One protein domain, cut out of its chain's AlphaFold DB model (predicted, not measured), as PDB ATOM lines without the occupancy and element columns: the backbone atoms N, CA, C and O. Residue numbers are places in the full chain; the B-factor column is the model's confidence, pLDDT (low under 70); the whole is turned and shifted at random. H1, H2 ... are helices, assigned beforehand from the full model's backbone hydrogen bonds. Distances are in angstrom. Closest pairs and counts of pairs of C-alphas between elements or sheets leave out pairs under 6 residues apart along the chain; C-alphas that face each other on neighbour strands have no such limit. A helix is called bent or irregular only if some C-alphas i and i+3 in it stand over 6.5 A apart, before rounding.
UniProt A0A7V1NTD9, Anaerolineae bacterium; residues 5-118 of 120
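What this domain is: This is residues 5 to 118 of the 120 residues of a protein of Anaerolineae bacterium (UniProt A0A7V1NTD9). Helices H3 to H6 form a crossed cluster; H2 reaches out from it, and H1 packs on H2. Residues 15 to 23 and 41 to 46 stick out. The printed part has 114 residues with six named helices, H1 to H6 in order, and no named strand: all helix, only just compact, close to loose, radius of gyration of the C-alphas 15.6 A, spans 49 by 32 by 26 A.

Where its parts are: Find C-alpha 5 at (-28.277, -12.230, -13.155), where H1, residues 5 to 14, begins. Then come H2, residues 22 to 37, 23.0 A; H3, residues 48 to 59; H4, residues 68 to 85, 25.8 A, irregular, with C-alphas 69 and 72 7.4 A apart; H5, residues 87 to 94; and H6, residues 100 to 116, 24.2 A, with C-alpha 116 at (-55.026, -9.235, 7.118).

How they stand to each other: Among the pairs of helices that touch are H1 and H2, H2 with residues 24 to 31 alone, and their closest C-alphas are those of Phe 7 and Gly 31, 5.8 A apart. H2 and H3 form a hairpin, closest at C-alphas 34 and 58, 5.6 A. H5 touches residues 48 to 52 of H3 alone, closest at C-alphas 93 and 49, 4.9 A. Residues 78 to 82 of H4 touch 109 to 113 of H6, closest at C-alphas 78 and 113, 6.7 A. O i to N i+4 pairs are within hydrogen-bond range throughout, except H4, 12 of 14.

The domain as a whole: The farthest C-alphas, Thr 18 and Gly 88, are 49.3 A apart. The printed part has no cut and no long link; residue 18 alone has pLDDT under 70.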
ATOM      1  N   ALA A   5     -29.395 -12.571 -12.282       80.69
ATOM      2  CA  ALA A   5     -28.277 -12.230 -13.155       80.69
ATOM      3  C   ALA A   5     -28.557 -10.932 -13.927       80.69
ATOM      4  O   ALA A   5     -27.737 -10.015 -13.906       80.69
ATOM      5  N   GLN A   6     -29.757 -10.804 -14.499       79.81
ATOM      6  CA  GLN A   6     -30.184  -9.593 -15.200       79.81
ATOM      7  C   GLN A   6     -30.230  -8.375 -14.263       79.81
ATOM      8  O   GLN A   6     -29.832  -7.277 -14.650       79.81
ATOM      9  N   PHE A   7     -30.669  -8.558 -13.013       82.94
ATOM     10  CA  PHE A   7     -30.606  -7.501 -12.000       82.94
ATOM     11  C   PHE A   7     -29.166  -7.052 -11.714       82.94
ATOM     12  O   PHE A   7     -28.913  -5.851 -11.661       82.94
ATOM     13  N   LEU A   8     -28.225  -7.983 -11.536       81.88
ATOM     14  CA  LEU A   8     -26.827  -7.648 -11.246       81.88
ATOM     15  C   LEU A   8     -26.177  -6.884 -12.405       81.88
ATOM     16  O   LEU A   8     -25.475  -5.900 -12.169       81.88
ATOM     17  N   GLU A   9     -26.456  -7.288 -13.645       83.62
ATOM     18  CA  GLU A   9     -26.030  -6.555 -14.840       83.62
ATOM     19  C   GLU A   9     -26.591  -5.129 -14.836       83.62
ATOM     20  O   GLU A   9     -25.828  -4.162 -14.902       83.62
ATOM     21  N   LEU A  10     -27.910  -4.979 -14.663       83.38
ATOM     22  CA  LEU A  10     -28.577  -3.675 -14.585       83.38
ATOM     23  C   LEU A  10     -28.023  -2.800 -13.455       83.38
ATOM     24  O   LEU A  10     -27.823  -1.604 -13.654       83.38
ATOM     25  N   GLN A  11     -27.739  -3.373 -12.284       82.88
ATOM     26  CA  GLN A  11     -27.182  -2.652 -11.139       82.88
ATOM     27  C   GLN A  11     -25.788  -2.094 -11.448       82.88
ATOM     28  O   GLN A  11     -25.465  -0.978 -11.039       82.88
ATOM     29  N   ILE A  12     -24.963  -2.844 -12.185       83.81
ATOM     30  CA  ILE A  12     -23.646  -2.385 -12.635       83.81
ATOM     31  C   ILE A  12     -23.807  -1.247 -13.649       83.81
ATOM     32  O   ILE A  12     -23.194  -0.197 -13.467       83.81
ATOM     33  N   PHE A  13     -24.668  -1.395 -14.663       82.12
ATOM     34  CA  PHE A  13     -24.920  -0.343 -15.658       82.12
ATOM     35  C   PHE A  13     -25.485   0.940 -15.038       82.12
ATOM     36  O   PHE A  13     -25.061   2.044 -15.387       82.12
ATOM     37  N   ALA A  14     -26.384   0.804 -14.065       83.12
ATOM     38  CA  ALA A  14     -26.997   1.917 -13.354       83.12
ATOM     39  C   ALA A  14     -26.002   2.770 -12.554       83.12
ATOM     40  O   ALA A  14     -26.279   3.936 -12.289       83.12
ATOM     41  N   ARG A  15     -24.826   2.231 -12.200       78.12
ATOM     42  CA  ARG A  15     -23.749   3.002 -11.554       78.12
ATOM     43  C   ARG A  15     -22.982   3.906 -12.521       78.12
ATOM     44  O   ARG A  15     -22.274   4.797 -12.061       78.12
ATOM     45  N   PHE A  16     -23.108   3.681 -13.830       80.31
ATOM     46  CA  PHE A  16     -22.397   4.431 -14.870       80.31
ATOM     47  C   PHE A  16     -23.313   5.319 -15.728       80.31
ATOM     48  O   PHE A  16     -22.815   6.207 -16.418       80.31
ATOM     49  N   GLY A  17     -24.633   5.102 -15.701       70.44
ATOM     50  CA  GLY A  17     -25.621   5.900 -16.436       70.44
ATOM     51  C   GLY A  17     -26.192   7.060 -15.612       70.44
ATOM     52  O   GLY A  17     -26.454   6.915 -14.422       70.44
ATOM     53  N   THR A  18     -26.410   8.216 -16.241       68.38
ATOM     54  CA  THR A  18     -26.901   9.437 -15.572       68.38
ATOM     55  C   THR A  18     -28.425   9.547 -15.501       68.38
ATOM     56  O   THR A  18     -28.935  10.259 -14.639       68.38
ATOM     57  N   GLU A  19     -29.171   8.829 -16.345       72.62
ATOM     58  CA  GLU A  19     -30.635   8.799 -16.303       72.62
ATOM     59  C   GLU A  19     -31.158   7.368 -16.414       72.62
ATOM     60  O   GLU A  19     -30.951   6.680 -17.410       72.62
ATOM     61  N   LEU A  20     -31.856   6.933 -15.365       77.25
ATOM     62  CA  LEU A  20     -32.609   5.685 -15.352       77.25
ATOM     63  C   LEU A  20     -34.080   6.009 -15.569       77.25
ATOM     64  O   LEU A  20     -34.659   6.805 -14.812       77.25
ATOM     65  N   ASP A  21     -34.675   5.372 -16.572       83.88
ATOM     66  CA  ASP A  21     -36.110   5.378 -16.797       83.88
ATOM     67  C   ASP A  21     -36.846   4.675 -15.642       83.88
ATOM     68  O   ASP A  21     -36.265   3.967 -14.812       83.88
ATOM     69  N   ARG A  22     -38.158   4.903 -15.553       84.25
ATOM     70  CA  ARG A  22     -38.972   4.411 -14.436       84.25
ATOM     71  C   ARG A  22     -38.956   2.882 -14.327       84.25
ATOM     72  O   ARG A  22     -38.852   2.375 -13.213       84.25
ATOM     73  N   ALA A  23     -39.014   2.168 -15.452       83.81
ATOM     74  CA  ALA A  23     -39.044   0.709 -15.450       83.81
ATOM     75  C   ALA A  23     -37.737   0.122 -14.894       83.81
ATOM     76  O   ALA A  23     -37.774  -0.790 -14.068       83.81
ATOM     77  N   THR A  24     -36.586   0.703 -15.252       82.62
ATOM     78  CA  THR A  24     -35.291   0.280 -14.698       82.62
ATOM     79  C   THR A  24     -35.200   0.536 -13.195       82.62
ATOM     80  O   THR A  24     -34.712  -0.315 -12.453       82.62
ATOM     81  N   ARG A  25     -35.721   1.668 -12.700       84.12
ATOM     82  CA  ARG A  25     -35.760   1.938 -11.249       84.12
ATOM     83  C   ARG A  25     -36.600   0.910 -10.497       84.12
ATOM     84  O   ARG A  25     -36.180   0.457  -9.437       84.12
ATOM     85  N   GLU A  26     -37.756   0.536 -11.037       85.31
ATOM     86  CA  GLU A  26     -38.636  -0.478 -10.442       85.31
ATOM     87  C   GLU A  26     -37.967  -1.863 -10.430       85.31
ATOM     88  O   GLU A  26     -37.996  -2.555  -9.410       85.31
ATOM     89  N   GLN A  27     -37.272  -2.243 -11.508       83.31
ATOM     90  CA  GLN A  27     -36.509  -3.495 -11.560       83.31
ATOM     91  C   GLN A  27     -35.356  -3.531 -10.550       83.31
ATOM     92  O   GLN A  27     -35.186  -4.533  -9.854       83.31
ATOM     93  N   LEU A  28     -34.593  -2.441 -10.426       86.62
ATOM     94  CA  LEU A  28     -33.535  -2.326  -9.421       86.62
ATOM     95  C   LEU A  28     -34.110  -2.410  -8.005       86.62
ATOM     96  O   LEU A  28     -33.608  -3.163  -7.176       86.62
ATOM     97  N   ALA A  29     -35.204  -1.694  -7.744       88.12
ATOM     98  CA  ALA A  29     -35.879  -1.695  -6.454       88.12
ATOM     99  C   ALA A  29     -36.368  -3.100  -6.059       88.12
ATOM    100  O   ALA A  29     -36.225  -3.498  -4.898       88.12
ATOM    101  N   ARG A  30     -36.917  -3.871  -7.003       87.94
ATOM    102  CA  ARG A  30     -37.294  -5.271  -6.764       87.94
ATOM    103  C   ARG A  30     -36.066  -6.144  -6.510       87.94
ATOM    104  O   ARG A  30     -36.070  -6.937  -5.571       87.94
ATOM    105  N   GLY A  31     -35.009  -5.990  -7.305       88.19
ATOM    106  CA  GLY A  31     -33.788  -6.780  -7.155       88.19
ATOM    107  C   GLY A  31     -33.082  -6.573  -5.812       88.19
ATOM    108  O   GLY A  31     -32.646  -7.549  -5.204       88.19
ATOM    109  N   GLU A  32     -33.066  -5.347  -5.280       89.12
ATOM    110  CA  GLU A  32     -32.548  -5.077  -3.931       89.12
ATOM    111  C   GLU A  32     -33.342  -5.824  -2.845       89.12
ATOM    112  O   GLU A  32     -32.755  -6.385  -1.921       89.12
ATOM    113  N   ARG A  33     -34.672  -5.918  -2.975       90.62
ATOM    114  CA  ARG A  33     -35.527  -6.673  -2.037       90.62
ATOM    115  C   ARG A  33     -35.329  -8.178  -2.151       90.62
ATOM    116  O   ARG A  33     -35.251  -8.858  -1.133       90.62
ATOM    117  N   VAL A  34     -35.215  -8.689  -3.378       89.06
ATOM    118  CA  VAL A  34     -34.891 -10.102  -3.628       89.06
ATOM    119  C   VAL A  34     -33.541 -10.441  -3.003       89.06
ATOM    120  O   VAL A  34     -33.408 -11.452  -2.329       89.06
ATOM    121  N   ARG A  35     -32.539  -9.573  -3.142       88.88
ATOM    122  CA  ARG A  35     -31.237  -9.777  -2.504       88.88
ATOM    123  C   ARG A  35     -31.322  -9.726  -0.978       88.88
ATOM    124  O   ARG A  35     -30.704 -10.556  -0.315       88.88
ATOM    125  N   ALA A  36     -32.081  -8.779  -0.429       89.44
ATOM    126  CA  ALA A  36     -32.284  -8.668   1.009       89.44
ATOM    127  C   ALA A  36     -32.912  -9.945   1.583       89.44
ATOM    128  O   ALA A  36     -32.415 -10.462   2.576       89.44
ATOM    129  N   ILE A  37     -33.932 -10.505   0.925       90.25
ATOM    130  CA  ILE A  37     -34.617 -11.697   1.436       90.25
ATOM    131  C   ILE A  37     -33.836 -13.003   1.250       90.25
ATOM    132  O   ILE A  37     -34.085 -13.984   1.937       90.25
ATOM    133  N   LEU A  38     -32.854 -13.021   0.346       88.12
ATOM    134  CA  LEU A  38     -31.909 -14.135   0.222       88.12
ATOM    135  C   LEU A  38     -30.809 -14.104   1.297       88.12
ATOM    136  O   LEU A  38     -29.958 -14.992   1.332       88.12
ATOM    137  N   THR A  39     -30.793 -13.082   2.157       88.44
ATOM    138  CA  THR A  39     -29.836 -12.984   3.259       88.44
ATOM    139  C   THR A  39     -30.371 -13.736   4.469       88.44
ATOM    140  O   THR A  39     -31.374 -13.343   5.053       88.44
ATOM    141  N   GLN A  40     -29.671 -14.794   4.872       87.62
ATOM    142  CA  GLN A  40     -30.053 -15.630   6.006       87.62
ATOM    143  C   GLN A  40     -29.079 -15.429   7.182       87.62
ATOM    144  O   GLN A  40     -27.862 -15.410   6.960       87.62
ATOM    145  N   PRO A  41     -29.572 -15.294   8.428       86.56
ATOM    146  CA  PRO A  41     -28.714 -15.224   9.604       86.56
ATOM    147  C   PRO A  41     -27.923 -16.522   9.815       86.56
ATOM    148  O   PRO A  41     -28.333 -17.627   9.451       86.56
ATOM    149  N   GLN A  42     -26.742 -16.380  10.413       88.94
ATOM    150  CA  GLN A  42     -25.861 -17.508  10.686       88.94
ATOM    151  C   GLN A  42     -26.501 -18.454  11.716       88.94
ATOM    152  O   GLN A  42     -27.036 -17.999  12.719       88.94
ATOM    153  N   TYR A  43     -26.385 -19.766  11.490       89.44
ATOM    154  CA  TYR A  43     -26.904 -20.835  12.364       89.44
ATOM    155  C   TYR A  43     -28.431 -20.968  12.460       89.44
ATOM    156  O   TYR A  43     -28.911 -21.756  13.271       89.44
ATOM    157  N   GLU A  44     -29.194 -20.298  11.599       87.62
ATOM    158  CA  GLU A  44     -30.656 -20.420  11.560       87.62
ATOM    159  C   GLU A  44     -31.109 -21.063  10.242       87.62
ATOM    160  O   GLU A  44     -31.537 -20.353   9.335       87.62
ATOM    161  N   PRO A  45     -30.967 -22.393  10.061       89.31
ATOM    162  CA  PRO A  45     -31.368 -23.067   8.829       89.31
ATOM    163  C   PRO A  45     -32.874 -22.927   8.577       89.31
ATOM    164  O   PRO A  45     -33.688 -23.151   9.471       89.31
ATOM    165  N   MET A  46     -33.244 -22.621   7.334       89.62
ATOM    166  CA  MET A  46     -34.639 -22.486   6.926       89.62
ATOM    167  C   MET A  46     -35.154 -23.770   6.250       89.62
ATOM    168  O   MET A  46     -34.470 -24.290   5.362       89.62
ATOM    169  N   PRO A  47     -36.358 -24.271   6.592       92.06
ATOM    170  CA  PRO A  47     -36.990 -25.386   5.884       92.06
ATOM    171  C   PRO A  47     -37.207 -25.094   4.393       92.06
ATOM    172  O   PRO A  47     -37.509 -23.966   4.011       92.06
ATOM    173  N   VAL A  48     -37.142 -26.128   3.546       91.00
ATOM    174  CA  VAL A  48     -37.349 -25.991   2.088       91.00
ATOM    175  C   VAL A  48     -38.712 -25.377   1.762       91.00
ATOM    176  O   VAL A  48     -38.803 -24.511   0.899       91.00
ATOM    177  N   SER A  49     -39.765 -25.757   2.489       92.69
ATOM    178  CA  SER A  49     -41.108 -25.191   2.315       92.69
ATOM    179  C   SER A  49     -41.137 -23.673   2.516       92.69
ATOM    180  O   SER A  49     -41.772 -22.961   1.741       92.69
ATOM    181  N   HIS A  50     -40.406 -23.163   3.508       93.44
ATOM    182  CA  HIS A  50     -40.306 -21.729   3.784       93.44
ATOM    183  C   HIS A  50     -39.505 -21.016   2.691       93.44
ATOM    184  O   HIS A  50     -39.939 -19.979   2.191       93.44
ATOM    185  N   GLN A  51     -38.391 -21.613   2.251       91.94
ATOM    186  CA  GLN A  51     -37.580 -21.073   1.157       91.94
ATOM    187  C   GLN A  51     -38.400 -20.938  -0.133       91.94
ATOM    188  O   GLN A  51     -38.371 -19.891  -0.776       91.94
ATOM    189  N   VAL A  52     -39.178 -21.968  -0.490       91.94
ATOM    190  CA  VAL A  52     -40.034 -21.973  -1.688       91.94
ATOM    191  C   VAL A  52     -41.032 -20.818  -1.654       91.94
ATOM    192  O   VAL A  52     -41.141 -20.068  -2.624       91.94
ATOM    193  N   VAL A  53     -41.726 -20.639  -0.529       92.94
ATOM    194  CA  VAL A  53     -42.697 -19.553  -0.340       92.94
ATOM    195  C   VAL A  53     -42.042 -18.186  -0.513       92.94
ATOM    196  O   VAL A  53     -42.558 -17.340  -1.243       92.94
ATOM    197  N   ILE A  54     -40.914 -17.965   0.160       93.00
ATOM    198  CA  ILE A  54     -40.223 -16.676   0.186       93.00
ATOM    199  C   ILE A  54     -39.693 -16.307  -1.199       93.00
ATOM    200  O   ILE A  54     -39.927 -15.197  -1.684       93.00
ATOM    201  N   ILE A  55     -39.030 -17.253  -1.867       90.56
ATOM    202  CA  ILE A  55     -38.496 -17.064  -3.218       90.56
ATOM    203  C   ILE A  55     -39.640 -16.798  -4.200       90.56
ATOM    204  O   ILE A  55     -39.532 -15.909  -5.048       90.56
ATOM    205  N   TYR A  56     -40.758 -17.518  -4.067       91.88
ATOM    206  CA  TYR A  56     -41.940 -17.285  -4.891       91.88
ATOM    207  C   TYR A  56     -42.517 -15.881  -4.673       91.88
ATOM    208  O   TYR A  56     -42.734 -15.149  -5.640       91.88
ATOM    209  N   ALA A  57     -42.716 -15.473  -3.418       92.19
ATOM    210  CA  ALA A  57     -43.243 -14.155  -3.076       92.19
ATOM    211  C   ALA A  57     -42.365 -13.025  -3.642       92.19
ATOM    212  O   ALA A  57     -42.875 -12.080  -4.252       92.19
ATOM    213  N   ALA A  58     -41.043 -13.153  -3.513       89.94
ATOM    214  CA  ALA A  58     -40.081 -12.187  -4.035       89.94
ATOM    215  C   ALA A  58     -40.047 -12.168  -5.574       89.94
ATOM    216  O   ALA A  58     -40.059 -11.101  -6.187       89.94
ATOM    217  N   GLY A  59     -40.090 -13.340  -6.217       86.69
ATOM    218  CA  GLY A  59     -40.083 -13.467  -7.675       86.69
ATOM    219  C   GLY A  59     -41.351 -12.949  -8.364       86.69
ATOM    220  O   GLY A  59     -41.278 -12.517  -9.517       86.69
ATOM    221  N   GLN A  60     -42.494 -12.972  -7.673       89.00
ATOM    222  CA  GLN A  60     -43.785 -12.481  -8.174       89.00
ATOM    223  C   GLN A  60     -44.079 -11.017  -7.801       89.00
ATOM    224  O   GLN A  60     -45.116 -10.490  -8.193       89.00
ATOM    225  N   GLY A  61     -43.177 -10.342  -7.081       88.25
ATOM    226  CA  GLY A  61     -43.327  -8.922  -6.739       88.25
ATOM    227  C   GLY A  61     -44.237  -8.636  -5.542       88.25
ATOM    228  O   GLY A  61     -44.643  -7.495  -5.345       88.25
ATOM    229  N   TYR A  62     -44.537  -9.625  -4.691       90.81
ATOM    230  CA  TYR A  62     -45.334  -9.388  -3.473       90.81
ATOM    231  C   TYR A  62     -44.634  -8.478  -2.456       90.81
ATOM    232  O   TYR A  62     -45.293  -7.982  -1.543       90.81
ATOM    233  N   LEU A  63     -43.326  -8.269  -2.633       90.38
ATOM    234  CA  LEU A  63     -42.477  -7.421  -1.806       90.38
ATOM    235  C   LEU A  63     -42.269  -6.010  -2.382       90.38
ATOM    236  O   LEU A  63     -41.610  -5.204  -1.735       90.38
ATOM    237  N   ASP A  64     -42.773  -5.687  -3.577       89.19
ATOM    238  CA  ASP A  64     -42.432  -4.429  -4.264       89.19
ATOM    239  C   ASP A  64     -42.829  -3.168  -3.475       89.19
ATOM    240  O   ASP A  64     -42.136  -2.152  -3.518       89.19
ATOM    241  N   ASP A  65     -43.918  -3.246  -2.716       89.75
ATOM    242  CA  ASP A  65     -44.430  -2.207  -1.819       89.75
ATOM    243  C   ASP A  65     -43.796  -2.242  -0.418       89.75
ATOM    244  O   ASP A  65     -43.948  -1.301   0.356       89.75
ATOM    245  N   VAL A  66     -43.032  -3.282  -0.086       91.25
ATOM    246  CA  VAL A  66     -42.373  -3.419   1.217       91.25
ATOM    247  C   VAL A  66     -41.113  -2.544   1.249       91.25
ATOM    248  O   VAL A  66     -40.268  -2.673   0.357       91.25
ATOM    249  N   PRO A  67     -40.936  -1.656   2.245       91.81
ATOM    250  CA  PRO A  67     -39.677  -0.939   2.442       91.81
ATOM    251  C   PRO A  67     -38.532  -1.917   2.723       91.81
ATOM    252  O   PRO A  67     -38.729  -2.903   3.435       91.81
ATOM    253  N   ILE A  68     -37.334  -1.650   2.195       89.88
ATOM    254  CA  ILE A  68     -36.199  -2.584   2.279       89.88
ATOM    255  C   ILE A  68     -35.830  -2.935   3.728       89.88
ATOM    256  O   ILE A  68     -35.526  -4.085   4.032       89.88
ATOM    257  N   GLU A  69     -35.961  -1.977   4.644       91.62
ATOM    258  CA  GLU A  69     -35.682  -2.136   6.073       91.62
ATOM    259  C   GLU A  69     -36.679  -3.072   6.767       91.62
ATOM    260  O   GLU A  69     -36.397  -3.602   7.840       91.62
ATOM    261  N   GLN A  70     -37.854  -3.283   6.166       92.88
ATOM    262  CA  GLN A  70     -38.906  -4.132   6.714       92.88
ATOM    263  C   GLN A  70     -39.045  -5.480   5.999       92.88
ATOM    264  O   GLN A  70     -39.905  -6.271   6.384       92.88
ATOM    265  N   VAL A  71     -38.197  -5.786   5.012       92.62
ATOM    266  CA  VAL A  71     -38.249  -7.058   4.264       92.62
ATOM    267  C   VAL A  71     -38.154  -8.263   5.199       92.62
ATOM    268  O   VAL A  71     -38.962  -9.182   5.102       92.62
ATOM    269  N   HIS A  72     -37.248  -8.230   6.176       91.06
ATOM    270  CA  HIS A  72     -37.093  -9.338   7.122       91.06
ATOM    271  C   HIS A  72     -38.278  -9.463   8.102       91.06
ATOM    272  O   HIS A  72     -38.672 -10.557   8.514       91.06
ATOM    273  N   ARG A  73     -38.918  -8.335   8.440       92.44
ATOM    274  CA  ARG A  73     -40.162  -8.335   9.224       92.44
ATOM    275  C   ARG A  73     -41.309  -8.946   8.420       92.44
ATOM    276  O   ARG A  73     -42.062  -9.745   8.970       92.44
ATOM    277  N   PHE A  74     -41.434  -8.580   7.144       94.06
ATOM    278  CA  PHE A  74     -42.415  -9.156   6.225       94.06
ATOM    279  C   PHE A  74     -42.237 -10.671   6.123       94.06
ATOM    280  O   PHE A  74     -43.197 -11.408   6.320       94.06
ATOM    281  N   GLU A  75     -41.005 -11.129   5.899       93.19
ATOM    282  CA  GLU A  75     -40.636 -12.545   5.847       93.19
ATOM    283  C   GLU A  75     -41.074 -13.293   7.114       93.19
ATOM    284  O   GLU A  75     -41.822 -14.267   7.043       93.19
ATOM    285  N   THR A  76     -40.684 -12.785   8.285       92.75
ATOM    286  CA  THR A  76     -41.018 -13.398   9.576       92.75
ATOM    287  C   THR A  76     -42.531 -13.493   9.791       92.75
ATOM    288  O   THR A  76     -43.032 -14.504  10.285       92.75
ATOM    289  N   LEU A  77     -43.276 -12.438   9.449       94.06
ATOM    290  CA  LEU A  77     -44.731 -12.413   9.601       94.06
ATOM    291  C   LEU A  77     -45.427 -13.344   8.606       94.06
ATOM    292  O   LEU A  77     -46.372 -14.030   8.989       94.06
ATOM    293  N   LEU A  78     -44.951 -13.389   7.361       94.12
ATOM    294  CA  LEU A  78     -45.484 -14.265   6.326       94.12
ATOM    295  C   LEU A  78     -45.313 -15.733   6.714       94.12
ATOM    296  O   LEU A  78     -46.275 -16.498   6.655       94.12
ATOM    297  N   LEU A  79     -44.112 -16.121   7.151       93.44
ATOM    298  CA  LEU A  79     -43.851 -17.490   7.586       93.44
ATOM    299  C   LEU A  79     -44.744 -17.877   8.769       93.44
ATOM    300  O   LEU A  79     -45.429 -18.893   8.699       93.44
ATOM    301  N   LYS A  80     -44.842 -17.022   9.795       94.12
ATOM    302  CA  LYS A  80     -45.732 -17.263  10.944       94.12
ATOM    303  C   LYS A  80     -47.199 -17.398  10.538       94.12
ATOM    304  O   LYS A  80     -47.907 -18.253  11.062       94.12
ATOM    305  N   PHE A  81     -47.667 -16.561   9.616       94.69
ATOM    306  CA  PHE A  81     -49.032 -16.639   9.101       94.69
ATOM    307  C   PHE A  81     -49.293 -17.979   8.404       94.69
ATOM    308  O   PHE A  81     -50.314 -18.620   8.657       94.69
ATOM    309  N   LEU A  82     -48.363 -18.435   7.563       93.12
ATOM    310  CA  LEU A  82     -48.502 -19.701   6.847       93.12
ATOM    311  C   LEU A  82     -48.392 -20.911   7.772       93.12
ATOM    312  O   LEU A  82     -49.145 -21.863   7.595       93.12
ATOM    313  N   GLU A  83     -47.531 -20.871   8.785       92.94
ATOM    314  CA  GLU A  83     -47.464 -21.914   9.816       92.94
ATOM    315  C   GLU A  83     -48.793 -22.054  10.569       92.94
ATOM    316  O   GLU A  83     -49.235 -23.167  10.851       92.94
ATOM    317  N   GLN A  84     -49.456 -20.934  10.868       92.69
ATOM    318  CA  GLN A  84     -50.708 -20.922  11.625       92.69
ATOM    319  C   GLN A  84     -51.929 -21.280  10.776       92.69
ATOM    320  O   GLN A  84     -52.813 -21.995  11.246       92.69
ATOM    321  N   GLN A  85     -52.008 -20.768   9.547       90.50
ATOM    322  CA  GLN A  85     -53.222 -20.852   8.729       90.50
ATOM    323  C   GLN A  85     -53.116 -21.831   7.557       90.50
ATOM    324  O   GLN A  85     -54.138 -22.272   7.038       90.50
ATOM    325  N   CYS A  86     -51.902 -22.163   7.117       90.56
ATOM    326  CA  CYS A  86     -51.633 -22.910   5.885       90.56
ATOM    327  C   CYS A  86     -50.592 -24.027   6.097       90.56
ATOM    328  O   CYS A  86     -49.824 -24.344   5.189       90.56
ATOM    329  N   SER A  87     -50.562 -24.655   7.277       89.31
ATOM    330  CA  SER A  87     -49.585 -25.707   7.606       89.31
ATOM    331  C   SER A  87     -49.628 -26.898   6.642       89.31
ATOM    332  O   SER A  87     -48.583 -27.444   6.293       89.31
ATOM    333  N   GLY A  88     -50.815 -27.257   6.140       89.75
ATOM    334  CA  GLY A  88     -50.977 -28.287   5.109       89.75
ATOM    335  C   GLY A  88     -50.278 -27.933   3.792       89.75
ATOM    336  O   GLY A  88     -49.626 -28.783   3.197       89.75
ATOM    337  N   LEU A  89     -50.321 -26.661   3.381       89.56
ATOM    338  CA  LEU A  89     -49.631 -26.187   2.178       89.56
ATOM    339  C   LEU A  89     -48.104 -26.269   2.343       89.56
ATOM    340  O   LEU A  89     -47.395 -26.694   1.434       89.56
ATOM    341  N   LEU A  90     -47.591 -25.908   3.526       91.00
ATOM    342  CA  LEU A  90     -46.164 -26.036   3.841       91.00
ATOM    343  C   LEU A  90     -45.707 -27.501   3.860       91.00
ATOM    344  O   LEU A  90     -44.588 -27.792   3.431       91.00
ATOM    345  N   ALA A  91     -46.559 -28.420   4.323       90.75
ATOM    346  CA  ALA A  91     -46.275 -29.851   4.297       90.75
ATOM    347  C   ALA A  91     -46.143 -30.370   2.856       90.75
ATOM    348  O   ALA A  91     -45.156 -31.036   2.547       90.75
ATOM    349  N   GLU A  92     -47.047 -29.989   1.952       90.94
ATOM    350  CA  GLU A  92     -46.953 -30.342   0.527       90.94
ATOM    351  C   GLU A  92     -45.633 -29.851  -0.089       90.94
ATOM    352  O   GLU A  92     -44.896 -30.631  -0.695       90.94
ATOM    353  N   PHE A  93     -45.238 -28.597   0.158       89.50
ATOM    354  CA  PHE A  93     -43.955 -28.091  -0.345       89.50
ATOM    355  C   PHE A  93     -42.739 -28.803   0.256       89.50
ATOM    356  O   PHE A  93     -41.726 -28.960  -0.425       89.50
ATOM    357  N   SER A  94     -42.827 -29.280   1.502       88.62
ATOM    358  CA  SER A  94     -41.734 -30.032   2.134       88.62
ATOM    359  C   SER A  94     -41.461 -31.381   1.456       88.62
ATOM    360  O   SER A  94     -40.328 -31.858   1.478       88.62
ATOM    361  N   THR A  95     -42.470 -31.964   0.800       89.50
ATOM    362  CA  THR A  95     -42.335 -33.213   0.029       89.50
ATOM    363  C   THR A  95     -41.767 -33.002  -1.380       89.50
ATOM    364  O   THR A  95     -41.461 -33.971  -2.073       89.50
ATOM    365  N   GLY A  96     -41.593 -31.747  -1.810       85.56
ATOM    366  CA  GLY A  96     -41.103 -31.397  -3.146       85.56
ATOM    367  C   GLY A  96     -42.184 -31.365  -4.231       85.56
ATOM    368  O   GLY A  96     -41.857 -31.243  -5.413       85.56
ATOM    369  N   HIS A  97     -43.466 -31.459  -3.868       84.06
ATOM    370  CA  HIS A  97     -44.563 -31.333  -4.820       84.06
ATOM    371  C   HIS A  97     -44.816 -29.864  -5.185       84.06
ATOM    372  O   HIS A  97     -45.133 -29.031  -4.339       84.06
ATOM    373  N   TRP A  98     -44.717 -29.553  -6.479       86.25
ATOM    374  CA  TRP A  98     -45.153 -28.281  -7.051       86.25
ATOM    375  C   TRP A  98     -46.140 -28.548  -8.181       86.25
ATOM    376  O   TRP A  98     -45.837 -29.276  -9.126       86.25
ATOM    377  N   ASN A  99     -47.331 -27.962  -8.093       90.50
ATOM    378  CA  ASN A  99     -48.346 -28.065  -9.134       90.50
ATOM    379  C   ASN A  99     -49.171 -26.762  -9.211       90.50
ATOM    380  O   ASN A  99     -49.133 -25.954  -8.278       90.50
ATOM    381  N   PRO A 100     -49.936 -26.545 -10.297       91.38
ATOM    382  CA  PRO A 100     -50.695 -25.305 -10.484       91.38
ATOM    383  C   PRO A 100     -51.760 -25.024  -9.409       91.38
ATOM    384  O   PRO A 100     -52.097 -23.862  -9.173       91.38
ATOM    385  N   HIS A 101     -52.291 -26.063  -8.754       91.06
ATOM    386  CA  HIS A 101     -53.271 -25.906  -7.675       91.06
ATOM    387  C   HIS A 101     -52.595 -25.351  -6.417       91.06
ATOM    388  O   HIS A 101     -53.010 -24.302  -5.931       91.06
ATOM    389  N   LEU A 102     -51.483 -25.957  -5.983       90.69
ATOM    390  CA  LEU A 102     -50.685 -25.472  -4.847       90.69
ATOM    391  C   LEU A 102     -50.183 -24.041  -5.071       90.69
ATOM    392  O   LEU A 102     -50.162 -23.232  -4.146       90.69
ATOM    393  N   GLU A 103     -49.813 -23.695  -6.307       91.62
ATOM    394  CA  GLU A 103     -49.430 -22.324  -6.647       91.62
ATOM    395  C   GLU A 103     -50.608 -21.343  -6.493       91.62
ATOM    396  O   GLU A 103     -50.440 -20.215  -6.031       91.62
ATOM    397  N   THR A 104     -51.817 -21.758  -6.869       94.00
ATOM    398  CA  THR A 104     -53.034 -20.943  -6.727       94.00
ATOM    399  C   THR A 104     -53.417 -20.754  -5.260       94.00
ATOM    400  O   THR A 104     -53.778 -19.643  -4.853       94.00
ATOM    401  N   ASP A 105     -53.252 -21.794  -4.448       93.12
ATOM    402  CA  ASP A 105     -53.454 -21.727  -3.002       93.12
ATOM    403  C   ASP A 105     -52.424 -20.803  -2.344       93.12
ATOM    404  O   ASP A 105     -52.792 -19.937  -1.548       93.12
ATOM    405  N   LEU A 106     -51.149 -20.899  -2.742       93.56
ATOM    406  CA  LEU A 106     -50.089 -20.013  -2.262       93.56
ATOM    407  C   LEU A 106     -50.361 -18.550  -2.623       93.56
ATOM    408  O   LEU A 106     -50.244 -17.677  -1.764       93.56
ATOM    409  N   ARG A 107     -50.771 -18.268  -3.865       94.62
ATOM    410  CA  ARG A 107     -51.182 -16.915  -4.278       94.62
ATOM    411  C   ARG A 107     -52.315 -16.386  -3.404       94.62
ATOM    412  O   ARG A 107     -52.240 -15.263  -2.913       94.62
ATOM    413  N   SER A 108     -53.334 -17.207  -3.168       94.19
ATOM    414  CA  SER A 108     -54.477 -16.835  -2.329       94.19
ATOM    415  C   SER A 108     -54.056 -16.561  -0.883       94.19
ATOM    416  O   SER A 108     -54.517 -15.593  -0.280       94.19
ATOM    417  N   ALA A 109     -53.150 -17.370  -0.329       93.94
ATOM    418  CA  ALA A 109     -52.603 -17.168   1.008       93.94
ATOM    419  C   ALA A 109     -51.778 -15.875   1.110       93.94
ATOM    420  O   ALA A 109     -51.922 -15.141   2.085       93.94
ATOM    421  N   LEU A 110     -50.971 -15.554   0.093       93.56
ATOM    422  CA  LEU A 110     -50.190 -14.313   0.038       93.56
ATOM    423  C   LEU A 110     -51.081 -13.069  -0.031       93.56
ATOM    424  O   LEU A 110     -50.814 -12.091   0.665       93.56
ATOM    425  N   VAL A 111     -52.156 -13.108  -0.823       92.81
ATOM    426  CA  VAL A 111     -53.138 -12.012  -0.873       92.81
ATOM    427  C   VAL A 111     -53.799 -11.825   0.494       92.81
ATOM    428  O   VAL A 111     -53.783 -10.719   1.026       92.81
ATOM    429  N   ARG A 112     -54.280 -12.910   1.117       93.00
ATOM    430  CA  ARG A 112     -54.873 -12.857   2.467       93.00
ATOM    431  C   ARG A 112     -53.897 -12.317   3.508       93.00
ATOM    432  O   ARG A 112     -54.286 -11.504   4.337       93.00
ATOM    433  N   PHE A 113     -52.635 -12.732   3.453       94.06
ATOM    434  CA  PHE A 113     -51.593 -12.218   4.338       94.06
ATOM    435  C   PHE A 113     -51.433 -10.698   4.195       94.06
ATOM    436  O   PHE A 113     -51.395  -9.985   5.202       94.06
ATOM    437  N   LYS A 114     -51.387 -10.194   2.955       90.38
ATOM    438  CA  LYS A 114     -51.293  -8.754   2.698       90.38
ATOM    439  C   LYS A 114     -52.525  -7.989   3.168       90.38
ATOM    440  O   LYS A 114     -52.395  -6.892   3.686       90.38
ATOM    441  N   GLU A 115     -53.707  -8.574   3.044       89.94
ATOM    442  CA  GLU A 115     -54.946  -7.935   3.487       89.94
ATOM    443  C   GLU A 115     -55.146  -7.959   5.004       89.94
ATOM    444  O   GLU A 115     -55.755  -7.037   5.530       89.94
ATOM    445  N   GLN A 116     -54.691  -9.002   5.704       86.62
ATOM    446  CA  GLN A 116     -55.026  -9.235   7.118       86.62
ATOM    447  C   GLN A 116     -53.899  -8.917   8.100       86.62
ATOM    448  O   GLN A 116     -54.163  -8.639   9.267       86.62
ATOM    449  N   VAL A 117     -52.644  -9.050   7.669       86.75
ATOM    450  CA  VAL A 117     -51.476  -8.970   8.560       86.75
ATOM    451  C   VAL A 117     -50.568  -7.827   8.151       86.75
ATOM    452  O   VAL A 117     -50.140  -7.040   8.997       86.75
ATOM    453  N   TRP A 118     -50.275  -7.720   6.857       84.50
ATOM    454  CA  TRP A 118     -49.429  -6.662   6.324       84.50
ATOM    455  C   TRP A 118     -50.263  -5.448   5.905       84.50
ATOM    456  O   TRP A 118     -50.389  -5.127   4.728       84.50
TER     457      TRP A 118